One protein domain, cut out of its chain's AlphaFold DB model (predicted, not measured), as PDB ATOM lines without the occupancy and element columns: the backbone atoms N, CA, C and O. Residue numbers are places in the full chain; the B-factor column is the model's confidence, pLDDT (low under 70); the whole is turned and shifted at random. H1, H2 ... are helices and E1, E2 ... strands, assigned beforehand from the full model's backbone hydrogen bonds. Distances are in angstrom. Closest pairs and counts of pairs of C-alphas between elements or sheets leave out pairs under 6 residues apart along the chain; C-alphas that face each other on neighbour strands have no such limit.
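AT A GLANCE: This is residues 7 to 125 of the 444 residues of the protein "BTAD domain-containing protein" of Gemmatimonadaceae bacterium (UniProt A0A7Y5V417). Helix H2 runs through the middle, covered on one side by a small three-stranded sheet, E2 E1 E5, and on another by strand E4 of the hairpin E3 and E4. The long helix H4 crosses the first part of H2 and reaches with its own beginning to H3 at one end of the domain, while the helical hairpin H5 and H6 makes the opposite end. The printed part has 119 residues, with six named helices and five named strands in the order E1 E2 H1 H2 H3 H4 E3 E4 E5 H5 H6; its class is mixed, helices and strands. The sheet of order E2 E1 E5 is mixed, that of E3 and E4 antiparallel. The whole is compact, with a radius of gyration of the C-alphas of 14.8 A, and its outline of 47 by 31 by 25 A is only just elongated.

IN THESE COORDINATES: E1, residues 7 to 9, begins with C-alpha 7 at (22.323, -34.951, -52.170). E2 is residues 15 to 17 and H1 residues 25 to 28. H2, residues 31 to 46, is 23.5 A long, and H3 is residues 51 to 58. H4, residues 64 to 82, is 26.4 A long and begins with C-alpha 64 at (19.335, -28.238, -20.767). E3 is residues 87 to 90, E4 residues 94 to 97 and E5 residues 102 to 104. H5, residues 105 to 115, is 14.9 A long, and H6, residues 118 to 124, ends with C-alpha 124 at (25.703, -46.434, -53.115).

HOW THE PARTS SIT: E1 and E2 form a hairpin, with N 9 and O 15 at 2.8 A; E1 and E5 are parallel, with N 8 and O 103 at 2.8 A. H2 is on one face of this sheet, two layers with a height of 9.9 A, and runs across the strands, at 76 degrees to E1 on the local plane. H1 and H5 only graze the sheet. The closest C-alphas of H2 and E4, Ala 41 and Val 97, are 5.6 A apart. In the hairpin E3 and E4, N 88 and O 96 are at 2.8 A, and residues 49 to 50 pair antiparallel with residues 94 to 95 of E4. H2 and H4 are the hubs; they touch about perpendicular at 86 degrees, with H2 residues 33 to 37 and H4 residues 74 to 78 alone, closest at the C-alphas of Arg 33 and Ala 74, 6.1 A. H4, with residues 64 to 71 alone, touches H3, closest at Ile 55 and Ala 67, C-alphas 6.0 A apart. H2, with residues 41 to 45 alone, touches H5 at a shallow tilt of 21 degrees, the same way, closest at the C-alphas of Met 42 and Val 107, 5.9 A. H5 and H6, a helical hairpin, touch at a shallow tilt of 1 degree, opposite ways, their closest C-alphas, Leu 109 and Ala 121, 4.5 A apart. H4 and H5 are apart. Every O i to N i+4 pair is within hydrogen-bond range in H3, H4, H5 and H6, and 10 of 12 in H2; H1 is too short for one.

THE WHOLE: The two C-alphas farthest apart, of Ala 65 and Ser 119, are 46.8 A apart. The printed part has no cut and no long link. The mean pLDDT of the printed part is 88.6, and residues 20 to 28, of which 25 to 28 belong to H1, are under 70.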
ATOM      1  N   GLU A   7      21.849 -33.570 -52.274       91.12
ATOM      2  CA  GLU A   7      22.323 -34.951 -52.170       91.12
ATOM      3  C   GLU A   7      23.410 -35.028 -51.087       91.12
ATOM      4  O   GLU A   7      24.518 -34.525 -51.272       91.12
ATOM      5  N   LEU A   8      23.085 -35.640 -49.946       91.88
ATOM      6  CA  LEU A   8      24.011 -35.938 -48.856       91.88
ATOM      7  C   LEU A   8      24.579 -37.348 -49.054       91.88
ATOM      8  O   LEU A   8      23.847 -38.337 -48.953       91.88
ATOM      9  N   ARG A   9      25.883 -37.436 -49.318       91.75
ATOM     10  CA  ARG A   9      26.617 -38.698 -49.420       91.75
ATOM     11  C   ARG A   9      27.466 -38.887 -48.180       91.75
ATOM     12  O   ARG A   9      28.283 -38.027 -47.868       91.75
ATOM     13  N   ILE A  10      27.232 -39.965 -47.446       93.50
ATOM     14  CA  ILE A  10      27.879 -40.266 -46.166       93.50
ATOM     15  C   ILE A  10      28.359 -41.719 -46.076       93.50
ATOM     16  O   ILE A  10      28.869 -42.104 -45.028       93.50
ATOM     17  N   LEU A  11      28.216 -42.531 -47.128       91.31
ATOM     18  CA  LEU A  11      28.774 -43.886 -47.219       91.31
ATOM     19  C   LEU A  11      30.155 -43.864 -47.888       91.31
ATOM     20  O   LEU A  11      30.276 -44.087 -49.092       91.31
ATOM     21  N   GLY A  12      31.195 -43.613 -47.097       87.62
ATOM     22  CA  GLY A  12      32.548 -43.315 -47.557       87.62
ATOM     23  C   GLY A  12      32.868 -41.837 -47.357       87.62
ATOM     24  O   GLY A  12      32.552 -41.257 -46.311       87.62
ATOM     25  N   HIS A  13      33.481 -41.207 -48.360       79.81
ATOM     26  CA  HIS A  13      33.764 -39.774 -48.308       79.81
ATOM     27  C   HIS A  13      32.480 -38.959 -48.175       79.81
ATOM     28  O   HIS A  13      31.510 -39.173 -48.904       79.81
ATOM     29  N   THR A  14      32.480 -38.026 -47.221       83.69
ATOM     30  CA  THR A  14      31.302 -37.202 -46.972       83.69
ATOM     31  C   THR A  14      31.231 -36.054 -47.968       83.69
ATOM     32  O   THR A  14      32.109 -35.193 -47.995       83.69
ATOM     33  N   GLU A  15      30.159 -36.021 -48.751       84.06
ATOM     34  CA  GLU A  15      29.893 -34.987 -49.744       84.06
ATOM     35  C   GLU A  15      28.472 -34.449 -49.572       84.06
ATOM     36  O   GLU A  15      27.553 -35.151 -49.147       84.06
ATOM     37  N   LEU A  16      28.283 -33.185 -49.932       84.94
ATOM     38  CA  LEU A  16      26.980 -32.547 -49.956       84.94
ATOM     39  C   LEU A  16      26.875 -31.758 -51.256       84.94
ATOM     40  O   LEU A  16      27.622 -30.806 -51.454       84.94
ATOM     41  N   HIS A  17      25.964 -32.159 -52.137       83.44
ATOM     42  CA  HIS A  17      25.745 -31.517 -53.436       83.44
ATOM     43  C   HIS A  17      24.410 -30.776 -53.439       83.44
ATOM     44  O   HIS A  17      23.426 -31.288 -52.912       83.44
ATOM     45  N   GLY A  18      24.352 -29.589 -54.045       79.38
ATOM     46  CA  GLY A  18      23.107 -28.840 -54.229       79.38
ATOM     47  C   GLY A  18      23.328 -27.388 -54.670       79.38
ATOM     48  O   GLY A  18      24.472 -26.938 -54.758       79.38
ATOM     49  N   PRO A  19      22.250 -26.645 -54.973       71.06
ATOM     50  CA  PRO A  19      22.328 -25.285 -55.495       71.06
ATOM     51  C   PRO A  19      22.576 -24.272 -54.363       71.06
ATOM     52  O   PRO A  19      21.645 -23.608 -53.911       71.06
ATOM     53  N   VAL A  20      23.818 -24.157 -53.881       59.12
ATOM     54  CA  VAL A  20      24.199 -23.174 -52.843       59.12
ATOM     55  C   VAL A  20      25.079 -22.062 -53.444       59.12
ATOM     56  O   VAL A  20      26.017 -22.389 -54.172       59.12
ATOM     57  N   PRO A  21      24.820 -20.765 -53.160       46.97
ATOM     58  CA  PRO A  21      25.638 -19.650 -53.656       46.97
ATOM     59  C   PRO A  21      27.045 -19.560 -53.033       46.97
ATOM     60  O   PRO A  21      27.979 -19.129 -53.701       46.97
ATOM     61  N   GLU A  22      27.207 -19.985 -51.778       51.66
ATOM     62  CA  GLU A  22      28.494 -20.182 -51.098       51.66
ATOM     63  C   GLU A  22      28.579 -21.670 -50.753       51.66
ATOM     64  O   GLU A  22      27.742 -22.170 -50.008       51.66
ATOM     65  N   GLY A  23      29.501 -22.408 -51.371       50.31
ATOM     66  CA  GLY A  23      29.441 -23.870 -51.427       50.31
ATOM     67  C   GLY A  23      29.215 -24.580 -50.072       50.31
ATOM     68  O   GLY A  23      29.645 -24.092 -49.024       50.31
ATOM     69  N   PRO A  24      28.607 -25.782 -50.075       56.53
ATOM     70  CA  PRO A  24      28.312 -26.592 -48.879       56.53
ATOM     71  C   PRO A  24      29.538 -26.969 -48.015       56.53
ATOM     72  O   PRO A  24      29.398 -27.569 -46.947       56.53
ATOM     73  N   GLU A  25      30.744 -26.580 -48.428       61.88
ATOM     74  CA  GLU A  25      32.022 -26.802 -47.753       61.88
ATOM     75  C   GLU A  25      32.082 -26.265 -46.319       61.88
ATOM     76  O   GLU A  25      32.726 -26.874 -45.463       61.88
ATOM     77  N   SER A  26      31.409 -25.147 -46.019       65.88
ATOM     78  CA  SER A  26      31.394 -24.583 -44.659       65.88
ATOM     79  C   SER A  26      30.761 -25.549 -43.650       65.88
ATOM     80  O   SER A  26      31.238 -25.690 -42.520       65.88
ATOM     81  N   LEU A  27      29.728 -26.286 -44.080       68.88
ATOM     82  CA  LEU A  27      29.079 -27.302 -43.258       68.88
ATOM     83  C   LEU A  27      29.949 -28.559 -43.117       68.88
ATOM     84  O   LEU A  27      30.013 -29.129 -42.027       68.88
ATOM     85  N   LEU A  28      30.659 -28.947 -44.183       67.56
ATOM     86  CA  LEU A  28      31.575 -30.095 -44.180       67.56
ATOM     87  C   LEU A  28      32.770 -29.893 -43.231       67.56
ATOM     88  O   LEU A  28      33.219 -30.848 -42.604       67.56
ATOM     89  N   ARG A  29      33.241 -28.650 -43.048       71.88
ATOM     90  CA  ARG A  29      34.319 -28.321 -42.090       71.88
ATOM     91  C   ARG A  29      33.896 -28.459 -40.623       71.88
ATOM     92  O   ARG A  29      34.751 -28.525 -39.744       71.88
ATOM     93  N   GLN A  30      32.596 -28.485 -40.330       79.62
ATOM     94  CA  GLN A  30      32.079 -28.508 -38.961       79.62
ATOM     95  C   GLN A  30      31.574 -29.898 -38.575       79.62
ATOM     96  O   GLN A  30      30.380 -30.195 -38.675       79.62
ATOM     97  N   SER A  31      32.482 -30.728 -38.055       83.25
ATOM     98  CA  SER A  31      32.241 -32.157 -37.811       83.25
ATOM     99  C   SER A  31      30.969 -32.453 -37.010       83.25
ATOM    100  O   SER A  31      30.175 -33.308 -37.397       83.25
ATOM    101  N   LYS A  32      30.707 -31.694 -35.938       88.44
ATOM    102  CA  LYS A  32      29.507 -31.870 -35.105       88.44
ATOM    103  C   LYS A  32      28.203 -31.502 -35.832       88.44
ATOM    104  O   LYS A  32      27.198 -32.180 -35.638       88.44
ATOM    105  N   ARG A  33      28.190 -30.458 -36.677       90.75
ATOM    106  CA  ARG A  33      26.983 -30.075 -37.444       90.75
ATOM    107  C   ARG A  33      26.696 -31.066 -38.565       90.75
ATOM    108  O   ARG A  33      25.537 -31.413 -38.775       90.75
ATOM    109  N   LEU A  34      27.739 -31.551 -39.234       89.75
ATOM    110  CA  LEU A  34      27.620 -32.598 -40.240       89.75
ATOM    111  C   LEU A  34      27.106 -33.908 -39.627       89.75
ATOM    112  O   LEU A  34      26.155 -34.490 -40.143       89.75
ATOM    113  N   ALA A  35      27.653 -34.323 -38.481       92.31
ATOM    114  CA  ALA A  35      27.168 -35.489 -37.744       92.31
ATOM    115  C   ALA A  35      25.698 -35.332 -37.310       92.31
ATOM    116  O   ALA A  35      24.921 -36.281 -37.412       92.31
ATOM    117  N   LEU A  36      25.289 -34.129 -36.886       95.12
ATOM    118  CA  LEU A  36      23.891 -33.816 -36.577       95.12
ATOM    119  C   LEU A  36      22.983 -33.932 -37.809       95.12
ATOM    120  O   LEU A  36      21.915 -34.538 -37.721       95.12
ATOM    121  N   LEU A  37      23.391 -33.366 -38.947       94.75
ATOM    122  CA  LEU A  37      22.637 -33.475 -40.196       94.75
ATOM    123  C   LEU A  37      22.499 -34.941 -40.623       94.75
ATOM    124  O   LEU A  37      21.387 -35.375 -40.907       94.75
ATOM    125  N   ALA A  38      23.593 -35.703 -40.615       94.25
ATOM    126  CA  ALA A  38      23.597 -37.122 -40.958       94.25
ATOM    127  C   ALA A  38      22.677 -37.933 -40.034       94.25
ATOM    128  O   ALA A  38      21.839 -38.695 -40.517       94.25
ATOM    129  N   TYR A  39      22.755 -37.704 -38.718       96.00
ATOM    130  CA  TYR A  39      21.854 -38.317 -37.741       96.00
ATOM    131  C   TYR A  39      20.386 -38.036 -38.067       96.00
ATOM    132  O   TYR A  39      19.587 -38.966 -38.166       96.00
ATOM    133  N   LEU A  40      20.018 -36.766 -38.273       96.12
ATOM    134  CA  LEU A  40      18.633 -36.390 -38.557       96.12
ATOM    135  C   LEU A  40      18.159 -36.907 -39.924       96.12
ATOM    136  O   LEU A  40      17.011 -37.341 -40.041       96.12
ATOM    137  N   ALA A  41      19.019 -36.897 -40.943       95.12
ATOM    138  CA  ALA A  41      18.712 -37.420 -42.271       95.12
ATOM    139  C   ALA A  41      18.435 -38.929 -42.221       95.12
ATOM    140  O   ALA A  41      17.415 -39.384 -42.732       95.12
ATOM    141  N   MET A  42      19.271 -39.701 -41.523       94.62
ATOM    142  CA  MET A  42      19.053 -41.138 -41.331       94.62
ATOM    143  C   MET A  42      17.810 -41.429 -40.486       94.62
ATOM    144  O   MET A  42      16.997 -42.288 -40.825       94.62
ATOM    145  N   ALA A  43      17.616 -40.656 -39.419       91.75
ATOM    146  CA  ALA A  43      16.467 -40.764 -38.531       91.75
ATOM    147  C   ALA A  43      15.123 -40.466 -39.217       91.75
ATOM    148  O   ALA A  43      14.082 -40.920 -38.734       91.75
ATOM    149  N   THR A  44      15.136 -39.729 -40.336       87.25
ATOM    150  CA  THR A  44      13.934 -39.267 -41.049       87.25
ATOM    151  C   THR A  44      13.048 -40.424 -41.510       87.25
ATOM    152  O   THR A  44      11.822 -40.296 -41.466       87.25
ATOM    153  N   ALA A  45      13.641 -41.571 -41.865       80.62
ATOM    154  CA  ALA A  45      12.907 -42.781 -42.246       80.62
ATOM    155  C   ALA A  45      12.030 -43.348 -41.109       80.62
ATOM    156  O   ALA A  45      11.041 -44.028 -41.372       80.62
ATOM    157  N   GLU A  46      12.355 -43.042 -39.851       84.06
ATOM    158  CA  GLU A  46      11.609 -43.471 -38.661       84.06
ATOM    159  C   GLU A  46      10.748 -42.333 -38.070       84.06
ATOM    160  O   GLU A  46      10.167 -42.480 -36.997       84.06
ATOM    161  N   GLY A  47      10.678 -41.170 -38.729       90.06
ATOM    162  CA  GLY A  47       9.844 -40.041 -38.315       90.06
ATOM    163  C   GLY A  47      10.593 -38.897 -37.628       90.06
ATOM    164  O   GLY A  47      11.750 -38.614 -37.923       90.06
ATOM    165  N   PHE A  48       9.882 -38.160 -36.771       94.12
ATOM    166  CA  PHE A  48      10.422 -36.992 -36.068       94.12
ATOM    167  C   PHE A  48      11.343 -37.403 -34.908       94.12
ATOM    168  O   PHE A  48      11.226 -38.502 -34.360       94.12
ATOM    169  N   ARG A  49      12.275 -36.521 -34.528       94.69
ATOM    170  CA  ARG A  49      13.144 -36.693 -33.356       94.69
ATOM    171  C   ARG A  49      12.926 -35.587 -32.342       94.69
ATOM    172  O   ARG A  49      12.874 -34.409 -32.696       94.69
ATOM    173  N   ARG A  50      12.845 -35.974 -31.067       94.44
ATOM    174  CA  ARG A  50      12.762 -35.031 -29.950       94.44
ATOM    175  C   ARG A  50      14.092 -34.310 -29.771       94.44
ATOM    176  O   ARG A  50      15.141 -34.944 -29.691       94.44
ATOM    177  N   ARG A  51      14.043 -32.988 -29.636       94.50
ATOM    178  CA  ARG A  51      15.203 -32.119 -29.417       94.50
ATOM    179  C   ARG A  51      15.979 -32.502 -28.163       94.50
ATOM    180  O   ARG A  51      17.199 -32.450 -28.201       94.50
ATOM    181  N   ASP A  52      15.301 -32.948 -27.105       92.94
ATOM    182  CA  ASP A  52      15.962 -33.413 -25.878       92.94
ATOM    183  C   ASP A  52      16.849 -34.655 -26.132       92.94
ATOM    184  O   ASP A  52      17.945 -34.737 -25.590       92.94
ATOM    185  N   GLN A  53      16.437 -35.573 -27.020       92.88
ATOM    186  CA  GLN A  53      17.260 -36.729 -27.410       92.88
ATOM    187  C   GLN A  53      18.487 -36.298 -28.221       92.88
ATOM    188  O   GLN A  53      19.593 -36.781 -27.996       92.88
ATOM    189  N   VAL A  54      18.292 -35.369 -29.162       95.19
ATOM    190  CA  VAL A  54      19.387 -34.802 -29.962       95.19
ATOM    191  C   VAL A  54      20.390 -34.086 -29.054       95.19
ATOM    192  O   VAL A  54      21.596 -34.232 -29.215       95.19
ATOM    193  N   ILE A  55      19.896 -33.340 -28.069       95.25
ATOM    194  CA  ILE A  55      20.724 -32.669 -27.067       95.25
ATOM    195  C   ILE A  55      21.563 -33.675 -26.286       95.25
ATOM    196  O   ILE A  55      22.778 -33.495 -26.212       95.25
ATOM    197  N   ALA A  56      20.935 -34.738 -25.778       94.38
ATOM    198  CA  ALA A  56      21.624 -35.774 -25.021       94.38
ATOM    199  C   ALA A  56      22.774 -36.406 -25.819       94.38
ATOM    200  O   ALA A  56      23.816 -36.694 -25.251       94.38
ATOM    201  N   TYR A  57      22.626 -36.560 -27.139       95.44
ATOM    202  CA  TYR A  57      23.668 -37.111 -28.010       95.44
ATOM    203  C   TYR A  57      24.808 -36.144 -28.326       95.44
ATOM    204  O   TYR A  57      25.964 -36.554 -28.353       95.44
ATOM    205  N   PHE A  58      24.514 -34.876 -28.603       95.00
ATOM    206  CA  PHE A  58      25.504 -33.959 -29.181       95.00
ATOM    207  C   PHE A  58      26.133 -32.985 -28.175       95.00
ATOM    208  O   PHE A  58      27.201 -32.426 -28.456       95.00
ATOM    209  N   TRP A  59      25.486 -32.778 -27.025       95.50
ATOM    210  CA  TRP A  59      25.935 -31.880 -25.957       95.50
ATOM    211  C   TRP A  59      25.636 -32.460 -24.561       95.50
ATOM    212  O   TRP A  59      24.908 -31.830 -23.794       95.50
ATOM    213  N   PRO A  60      26.186 -33.639 -24.211       93.12
ATOM    214  CA  PRO A  60      25.888 -34.313 -22.940       93.12
ATOM    215  C   PRO A  60      26.355 -33.536 -21.700       93.12
ATOM    216  O   PRO A  60      25.787 -33.693 -20.625       93.12
ATOM    217  N   GLU A  61      27.384 -32.698 -21.841       90.50
ATOM    218  CA  GLU A  61      28.001 -31.960 -20.728       90.50
ATOM    219  C   GLU A  61      27.301 -30.633 -20.401       90.50
ATOM    220  O   GLU A  61      27.601 -30.002 -19.387       90.50
ATOM    221  N   LEU A  62      26.391 -30.172 -21.264       91.62
ATOM    222  CA  LEU A  62      25.717 -28.888 -21.092       91.62
ATOM    223  C   LEU A  62      24.404 -29.055 -20.332       91.62
ATOM    224  O   LEU A  62      23.663 -30.017 -20.536       91.62
ATOM    225  N   ASP A  63      24.058 -28.056 -19.518       91.88
ATOM    226  CA  ASP A  63      22.709 -27.976 -18.967       91.88
ATOM    227  C   ASP A  63      21.656 -27.844 -20.087       91.88
ATOM    228  O   ASP A  63      21.942 -27.442 -21.221       91.88
ATOM    229  N   GLN A  64      20.401 -28.167 -19.768       86.81
ATOM    230  CA  GLN A  64      19.335 -28.238 -20.767       86.81
ATOM    231  C   GLN A  64      19.079 -26.896 -21.482       86.81
ATOM    232  O   GLN A  64      18.753 -26.884 -22.672       86.81
ATOM    233  N   ALA A  65      19.224 -25.757 -20.799       90.62
ATOM    234  CA  ALA A  65      18.962 -24.439 -21.380       90.62
ATOM    235  C   ALA A  65      20.075 -24.024 -22.356       90.62
ATOM    236  O   ALA A  65      19.802 -23.557 -23.472       90.62
ATOM    237  N   GLN A  66      21.330 -24.254 -21.968       92.44
ATOM    238  CA  GLN A  66      22.495 -24.047 -22.817       92.44
ATOM    239  C   GLN A  66      22.441 -24.988 -24.017       92.44
ATOM    240  O   GLN A  66      22.493 -24.520 -25.157       92.44
ATOM    241  N   ALA A  67      22.228 -26.286 -23.806       92.25
ATOM    242  CA  ALA A  67      22.190 -27.269 -24.881       92.25
ATOM    243  C   ALA A  67      21.088 -26.981 -25.916       92.25
ATOM    244  O   ALA A  67      21.333 -27.062 -27.121       92.25
ATOM    245  N   ARG A  68      19.899 -26.533 -25.482       92.56
ATOM    246  CA  ARG A  68      18.838 -26.050 -26.391       92.56
ATOM    247  C   ARG A  68      19.297 -24.869 -27.240       92.56
ATOM    248  O   ARG A  68      18.966 -24.799 -28.425       92.56
ATOM    249  N   THR A  69      20.068 -23.952 -26.664       93.50
ATOM    250  CA  THR A  69      20.640 -22.811 -27.392       93.50
ATOM    251  C   THR A  69      21.673 -23.269 -28.424       93.50
ATOM    252  O   THR A  69      21.629 -22.809 -29.567       93.50
ATOM    253  N   TYR A  70      22.555 -24.209 -28.075       93.12
ATOM    254  CA  TYR A  70      23.528 -24.782 -29.010       93.12
ATOM    255  C   TYR A  70      22.862 -25.567 -30.144       93.12
ATOM    256  O   TYR A  70      23.224 -25.365 -31.303       93.12
ATOM    257  N   LEU A  71      21.835 -26.372 -29.848       94.44
ATOM    258  CA  LEU A  71      21.049 -27.060 -30.874       94.44
ATOM    259  C   LEU A  71      20.388 -26.059 -31.828       94.44
ATOM    260  O   LEU A  71      20.497 -26.213 -33.041       94.44
ATOM    261  N   ARG A  72      19.748 -25.001 -31.312       93.00
ATOM    262  CA  ARG A  72      19.157 -23.947 -32.158       93.00
ATOM    263  C   ARG A  72      20.199 -23.295 -33.066       93.00
ATOM    264  O   ARG A  72      19.931 -23.144 -34.252       93.00
ATOM    265  N   LYS A  73      21.386 -22.961 -32.541       92.75
ATOM    266  CA  LYS A  73      22.501 -22.407 -33.331       92.75
ATOM    267  C   LYS A  73      22.997 -23.388 -34.400       92.75
ATOM    268  O   LYS A  73      23.271 -22.972 -35.520       92.75
ATOM    269  N   ALA A  74      23.095 -24.679 -34.079       92.88
ATOM    270  CA  ALA A  74      23.506 -25.709 -35.030       92.88
ATOM    271  C   ALA A  74      22.478 -25.889 -36.159       92.88
ATOM    272  O   ALA A  74      22.853 -25.875 -37.328       92.88
ATOM    273  N   LEU A  75      21.187 -25.981 -35.821       93.19
ATOM    274  CA  LEU A  75      20.099 -26.059 -36.801       93.19
ATOM    275  C   LEU A  75      20.013 -24.791 -37.659       93.19
ATOM    276  O   LEU A  75      19.776 -24.882 -38.858       93.19
ATOM    277  N   TYR A  76      20.225 -23.614 -37.067       91.19
ATOM    278  CA  TYR A  76      20.285 -22.356 -37.810       91.19
ATOM    279  C   TYR A  76      21.436 -22.353 -38.825       91.19
ATOM    280  O   TYR A  76      21.202 -22.076 -39.995       91.19
ATOM    281  N   GLY A  77      22.643 -22.766 -38.426       89.25
ATOM    282  CA  GLY A  77      23.776 -22.859 -39.353       89.25
ATOM    283  C   GLY A  77      23.544 -23.849 -40.502       89.25
ATOM    284  O   GLY A  77      23.950 -23.590 -41.631       89.25
ATOM    285  N   ILE A  78      22.842 -24.959 -40.247       90.19
ATOM    286  CA  ILE A  78      22.442 -25.892 -41.312       90.19
ATOM    287  C   ILE A  78      21.412 -25.239 -42.253       90.19
ATOM    288  O   ILE A  78      21.529 -25.383 -43.466       90.19
ATOM    289  N   ARG A  79      20.444 -24.475 -41.725       90.31
ATOM    290  CA  ARG A  79      19.465 -23.722 -42.537       90.31
ATOM    291  C   ARG A  79      20.100 -22.644 -43.406       90.31
ATOM    292  O   ARG A  79      19.622 -22.416 -44.509       90.31
ATOM    293  N   GLU A  80      21.158 -21.988 -42.939       86.38
ATOM    294  CA  GLU A  80      21.897 -21.030 -43.772       86.38
ATOM    295  C   GLU A  80      22.550 -21.712 -44.978       86.38
ATOM    296  O   GLU A  80      22.586 -21.131 -46.056       86.38
ATOM    297  N   SER A  81      23.002 -22.961 -44.821       84.25
ATOM    298  CA  SER A  81      23.665 -23.709 -45.898       84.25
ATOM    299  C   SER A  81      22.684 -24.408 -46.848       84.25
ATOM    300  O   SER A  81      22.945 -24.507 -48.042       84.25
ATOM    301  N   LEU A  82      21.565 -24.922 -46.327       86.12
ATOM    302  CA  LEU A  82      20.627 -25.793 -47.057       86.12
ATOM    303  C   LEU A  82      19.251 -25.159 -47.313       86.12
ATOM    304  O   LEU A  82      18.368 -25.788 -47.889       86.12
ATOM    305  N   GLY A  83      19.044 -23.919 -46.875       86.19
ATOM    306  CA  GLY A  83      17.755 -23.239 -46.931       86.19
ATOM    307  C   GLY A  83      16.895 -23.453 -45.680       86.19
ATOM    308  O   GLY A  83      17.046 -24.407 -44.914       86.19
ATOM    309  N   GLN A  84      15.958 -22.529 -45.466       86.44
ATOM    310  CA  GLN A  84      15.157 -22.465 -44.235       86.44
ATOM    311  C   GLN A  84      14.196 -23.653 -44.069       86.44
ATOM    312  O   GLN A  84      13.955 -24.097 -42.942       86.44
ATOM    313  N   GLU A  85      13.728 -24.213 -45.188       89.19
ATOM    314  CA  GLU A  85      12.763 -25.317 -45.248       89.19
ATOM    315  C   GLU A  85      13.391 -26.700 -44.990       89.19
ATOM    316  O   GLU A  85      12.673 -27.687 -44.874       89.19
ATOM    317  N   VAL A  86      14.723 -26.798 -44.848       91.31
ATOM    318  CA  VAL A  86      15.432 -28.086 -44.687       91.31
ATOM    319  C   VAL A  86      14.948 -28.906 -43.484       91.31
ATOM    320  O   VAL A  86      15.048 -30.135 -43.482       91.31
ATOM    321  N   PHE A  87      14.408 -28.242 -42.456       93.69
ATOM    322  CA  PHE A  87      13.876 -28.894 -41.266       93.69
ATOM    323  C   PHE A  87      12.373 -28.700 -41.129       93.69
ATOM    324  O   PHE A  87      11.897 -27.585 -40.921       93.69
ATOM    325  N   LEU A  88      11.662 -29.819 -41.062       92.75
ATOM    326  CA  LEU A  88      10.272 -29.887 -40.646       92.75
ATOM    327  C   LEU A  88      10.204 -29.955 -39.119       92.75
ATOM    328  O   LEU A  88      10.897 -30.752 -38.481       92.75
ATOM    329  N   THR A  89       9.333 -29.149 -38.519       91.75
ATOM    330  CA  THR A  89       9.104 -29.139 -37.069       91.75
ATOM    331  C   THR A  89       7.678 -29.541 -36.737       91.75
ATOM    332  O   THR A  89       6.739 -29.113 -37.406       91.75
ATOM    333  N   ARG A  90       7.507 -30.328 -35.672       89.38
ATOM    334  CA  ARG A  90       6.200 -30.617 -35.079       89.38
ATOM    335  C   ARG A  90       6.189 -30.056 -33.658       89.38
ATOM    336  O   ARG A  90       6.888 -30.554 -32.781       89.38
ATOM    337  N   GLY A  91       5.428 -28.984 -33.448       87.69
ATOM    338  CA  GLY A  91       5.490 -28.219 -32.201       87.69
ATOM    339  C   GLY A  91       6.884 -27.630 -31.944       87.69
ATOM    340  O   GLY A  91       7.655 -27.388 -32.876       87.69
ATOM    341  N   GLU A  92       7.208 -27.399 -30.671       81.88
ATOM    342  CA  GLU A  92       8.479 -26.777 -30.274       81.88
ATOM    343  C   GLU A  92       9.626 -27.774 -30.065       81.88
ATOM    344  O   GLU A  92      10.796 -27.382 -30.113       81.88
ATOM    345  N   ASP A  93       9.311 -29.057 -29.881       89.69
ATOM    346  CA  ASP A  93      10.257 -30.051 -29.366       89.69
ATOM    347  C   ASP A  93      10.662 -31.121 -30.373       89.69
ATOM    348  O   ASP A  93      11.566 -31.898 -30.080       89.69
ATOM    349  N   GLU A  94      10.057 -31.174 -31.556       94.25
ATOM    350  CA  GLU A  94      10.376 -32.198 -32.548       94.25
ATOM    351  C   GLU A  94      10.924 -31.602 -33.843       94.25
ATOM    352  O   GLU A  94      10.453 -30.579 -34.346       94.25
ATOM    353  N   VAL A  95      11.943 -32.264 -34.389       95.06
ATOM    354  CA  VAL A  95      12.632 -31.870 -35.618       95.06
ATOM    355  C   VAL A  95      12.857 -33.084 -36.514       95.06
ATOM    356  O   VAL A  95      13.098 -34.195 -36.039       95.06
ATOM    357  N   ARG A  96      12.764 -32.872 -37.824       95.38
ATOM    358  CA  ARG A  96      13.060 -33.858 -38.863       95.38
ATOM    359  C   ARG A  96      13.650 -33.140 -40.069       95.38
ATOM    360  O   ARG A  96      13.280 -31.998 -40.323       95.38
ATOM    361  N   VAL A  97      14.533 -33.792 -40.814       95.19
ATOM    362  CA  VAL A  97      14.951 -33.281 -42.126       95.19
ATOM    363  C   VAL A  97      13.816 -33.509 -43.126       95.19
ATOM    364  O   VAL A  97      13.106 -34.512 -43.038       95.19
ATOM    365  N   ASP A  98      13.586 -32.571 -44.039       92.81
ATOM    366  CA  ASP A  98      12.625 -32.779 -45.118       92.81
ATOM    367  C   ASP A  98      13.209 -33.754 -46.164       92.81
ATOM    368  O   ASP A  98      14.163 -33.394 -46.862       92.81
ATOM    369  N   PRO A  99      12.652 -34.976 -46.319       89.38
ATOM    370  CA  PRO A  99      13.157 -35.947 -47.290       89.38
ATOM    371  C   PRO A  99      12.927 -35.521 -48.749       89.38
ATOM    372  O   PRO A  99      13.500 -36.118 -49.655       89.38
ATOM    373  N   SER A 100      12.077 -34.517 -48.999       89.75
ATOM    374  CA  SER A 100      11.902 -33.931 -50.331       89.75
ATOM    375  C   SER A 100      12.989 -32.915 -50.683       89.75
ATOM    376  O   SER A 100      13.180 -32.625 -51.862       89.75
ATOM    377  N   LEU A 101      13.720 -32.400 -49.687       90.56
ATOM    378  CA  LEU A 101      14.805 -31.443 -49.888       90.56
ATOM    379  C   LEU A 101      16.174 -32.105 -49.793       90.56
ATOM    380  O   LEU A 101      17.037 -31.782 -50.603       90.56
ATOM    381  N   VAL A 102      16.372 -33.032 -48.852       92.19
ATOM    382  CA  VAL A 102      17.660 -33.702 -48.633       92.19
ATOM    383  C   VAL A 102      17.522 -35.197 -48.870       92.19
ATOM    384  O   VAL A 102      16.847 -35.910 -48.126       92.19
ATOM    385  N   TRP A 103      18.220 -35.679 -49.887       94.00
ATOM    386  CA  TRP A 103      18.450 -37.096 -50.115       94.00
ATOM    387  C   TRP A 103      19.681 -37.571 -49.355       94.00
ATOM    388  O   TRP A 103      20.646 -36.827 -49.229       94.00
ATOM    389  N   CYS A 104      19.651 -38.808 -48.866       95.06
ATOM    390  CA  CYS A 104      20.740 -39.421 -48.112       95.06
ATOM    391  C   CYS A 104      21.028 -40.816 -48.672       95.06
ATOM    392  O   CYS A 104      20.128 -41.663 -48.705       95.06
ATOM    393  N   ASP A 105      22.271 -41.063 -49.079       95.12
ATOM    394  CA  ASP A 105      22.709 -42.341 -49.655       95.12
ATOM    395  C   ASP A 105      22.520 -43.532 -48.697       95.12
ATOM    396  O   ASP A 105      22.057 -44.586 -49.122       95.12
ATOM    397  N   ALA A 106      22.763 -43.367 -47.395       96.00
ATOM    398  CA  ALA A 106      22.543 -44.408 -46.387       96.00
ATOM    399  C   ALA A 106      21.061 -44.820 -46.269       96.00
ATOM    400  O   ALA A 106      20.731 -46.005 -46.105       96.00
ATOM    401  N   VAL A 107      20.150 -43.847 -46.387       95.81
ATOM    402  CA  VAL A 107      18.702 -44.101 -46.409       95.81
ATOM    403  C   VAL A 107      18.307 -44.769 -47.724       95.81
ATOM    404  O   VAL A 107      17.580 -45.764 -47.704       95.81
ATOM    405  N   ALA A 108      18.831 -44.278 -48.848       95.38
ATOM    406  CA  ALA A 108      18.558 -44.815 -50.176       95.38
ATOM    407  C   ALA A 108      19.065 -46.255 -50.348       95.38
ATOM    408  O   ALA A 108      18.323 -47.097 -50.841       95.38
ATOM    409  N   LEU A 109      20.259 -46.589 -49.847       96.12
ATOM    410  CA  LEU A 109      20.781 -47.960 -49.817       96.12
ATOM    411  C   LEU A 109      19.804 -48.890 -49.104       96.12
ATOM    412  O   LEU A 109      19.429 -49.945 -49.612       96.12
ATOM    413  N   SER A 110      19.350 -48.469 -47.926       95.56
ATOM    414  CA  SER A 110      18.414 -49.241 -47.114       95.56
ATOM    415  C   SER A 110      17.059 -49.420 -47.800       95.56
ATOM    416  O   SER A 110      16.403 -50.443 -47.603       95.56
ATOM    417  N   GLN A 111      16.631 -48.437 -48.591       94.94
ATOM    418  CA  GLN A 111      15.419 -48.509 -49.396       94.94
ATOM    419  C   GLN A 111      15.589 -49.453 -50.595       94.94
ATOM    420  O   GLN A 111      14.774 -50.356 -50.757       94.94
ATOM    421  N   HIS A 112      16.668 -49.327 -51.368       96.00
ATOM    422  CA  HIS A 112      16.951 -50.198 -52.512       96.00
ATOM    423  C   HIS A 112      17.065 -51.673 -52.107       96.00
ATOM    424  O   HIS A 112      16.511 -52.540 -52.781       96.00
ATOM    425  N   VAL A 113      17.676 -51.965 -50.953       96.12
ATOM    426  CA  VAL A 113      17.697 -53.319 -50.366       96.12
ATOM    427  C   VAL A 113      16.285 -53.840 -50.088       96.12
ATOM    428  O   VAL A 113      15.984 -54.990 -50.399       96.12
ATOM    429  N   LYS A 114      15.388 -53.012 -49.534       95.75
ATOM    430  CA  LYS A 114      13.989 -53.406 -49.277       95.75
ATOM    431  C   LYS A 114      13.199 -53.638 -50.565       95.75
ATOM    432  O   LYS A 114      12.309 -54.480 -50.584       95.75
ATOM    433  N   GLU A 115      13.512 -52.891 -51.619       96.31
ATOM    434  CA  GLU A 115      12.861 -52.980 -52.930       96.31
ATOM    435  C   GLU A 115      13.447 -54.091 -53.823       96.31
ATOM    436  O   GLU A 115      12.936 -54.331 -54.915       96.31
ATOM    437  N   GLY A 116      14.504 -54.784 -53.379       95.19
ATOM    438  CA  GLY A 116      15.193 -55.816 -54.161       95.19
ATOM    439  C   GLY A 116      16.054 -55.269 -55.306       95.19
ATOM    440  O   GLY A 116      16.423 -56.010 -56.215       95.19
ATOM    441  N   GLN A 117      16.376 -53.975 -55.276       94.56
ATOM    442  CA  GLN A 117      17.235 -53.284 -56.240       94.56
ATOM    443  C   GLN A 117      18.699 -53.400 -55.791       94.56
ATOM    444  O   GLN A 117      19.310 -52.461 -55.278       94.56
ATOM    445  N   TRP A 118      19.242 -54.614 -55.889       94.81
ATOM    446  CA  TRP A 118      20.531 -54.976 -55.289       94.81
ATOM    447  C   TRP A 118      21.720 -54.231 -55.902       94.81
ATOM    448  O   TRP A 118      22.608 -53.785 -55.176       94.81
ATOM    449  N   SER A 119      21.731 -54.066 -57.226       89.31
ATOM    450  CA  SER A 119      22.792 -53.349 -57.941       89.31
ATOM    451  C   SER A 119      22.863 -51.882 -57.532       89.31
ATOM    452  O   SER A 119      23.943 -51.364 -57.263       89.31
ATOM    453  N   GLU A 120      21.708 -51.233 -57.441       90.75
ATOM    454  CA  GLU A 120      21.541 -49.836 -57.069       90.75
ATOM    455  C   GLU A 120      21.912 -49.623 -55.599       90.75
ATOM    456  O   GLU A 120      22.629 -48.680 -55.279       90.75
ATOM    457  N   ALA A 121      21.509 -50.538 -54.711       92.06
ATOM    458  CA  ALA A 121      21.926 -50.517 -53.311       92.06
ATOM    459  C   ALA A 121      23.451 -50.607 -53.161       92.06
ATOM    460  O   ALA A 121      24.048 -49.825 -52.420       92.06
ATOM    461  N   LEU A 122      24.083 -51.556 -53.859       90.12
ATOM    462  CA  LEU A 122      25.524 -51.771 -53.771       90.12
ATOM    463  C   LEU A 122      26.313 -50.597 -54.362       90.12
ATOM    464  O   LEU A 122      27.344 -50.227 -53.806       90.12
ATOM    465  N   ALA A 123      25.811 -49.986 -55.438       89.19
ATOM    466  CA  ALA A 123      26.420 -48.818 -56.070       89.19
ATOM    467  C   ALA A 123      26.459 -47.577 -55.163       89.19
ATOM    468  O   ALA A 123      27.227 -46.663 -55.433       89.19
ATOM    469  N   LEU A 124      25.658 -47.524 -54.093       90.31
ATOM    470  CA  LEU A 124      25.703 -46.434 -53.115       90.31
ATOM    471  C   LEU A 124      26.773 -46.636 -52.033       90.31
ATOM    472  O   LEU A 124      27.183 -45.666 -51.397       90.31
ATOM    473  N   TYR A 125      27.239 -47.868 -51.812       91.44
ATOM    474  CA  TYR A 125      28.162 -48.185 -50.725       91.44
ATOM    475  C   TYR A 125      29.631 -48.057 -51.158       91.44
ATOM    476  O   TYR A 125      30.227 -49.009 -51.675       91.44
TER     477      TYR A 125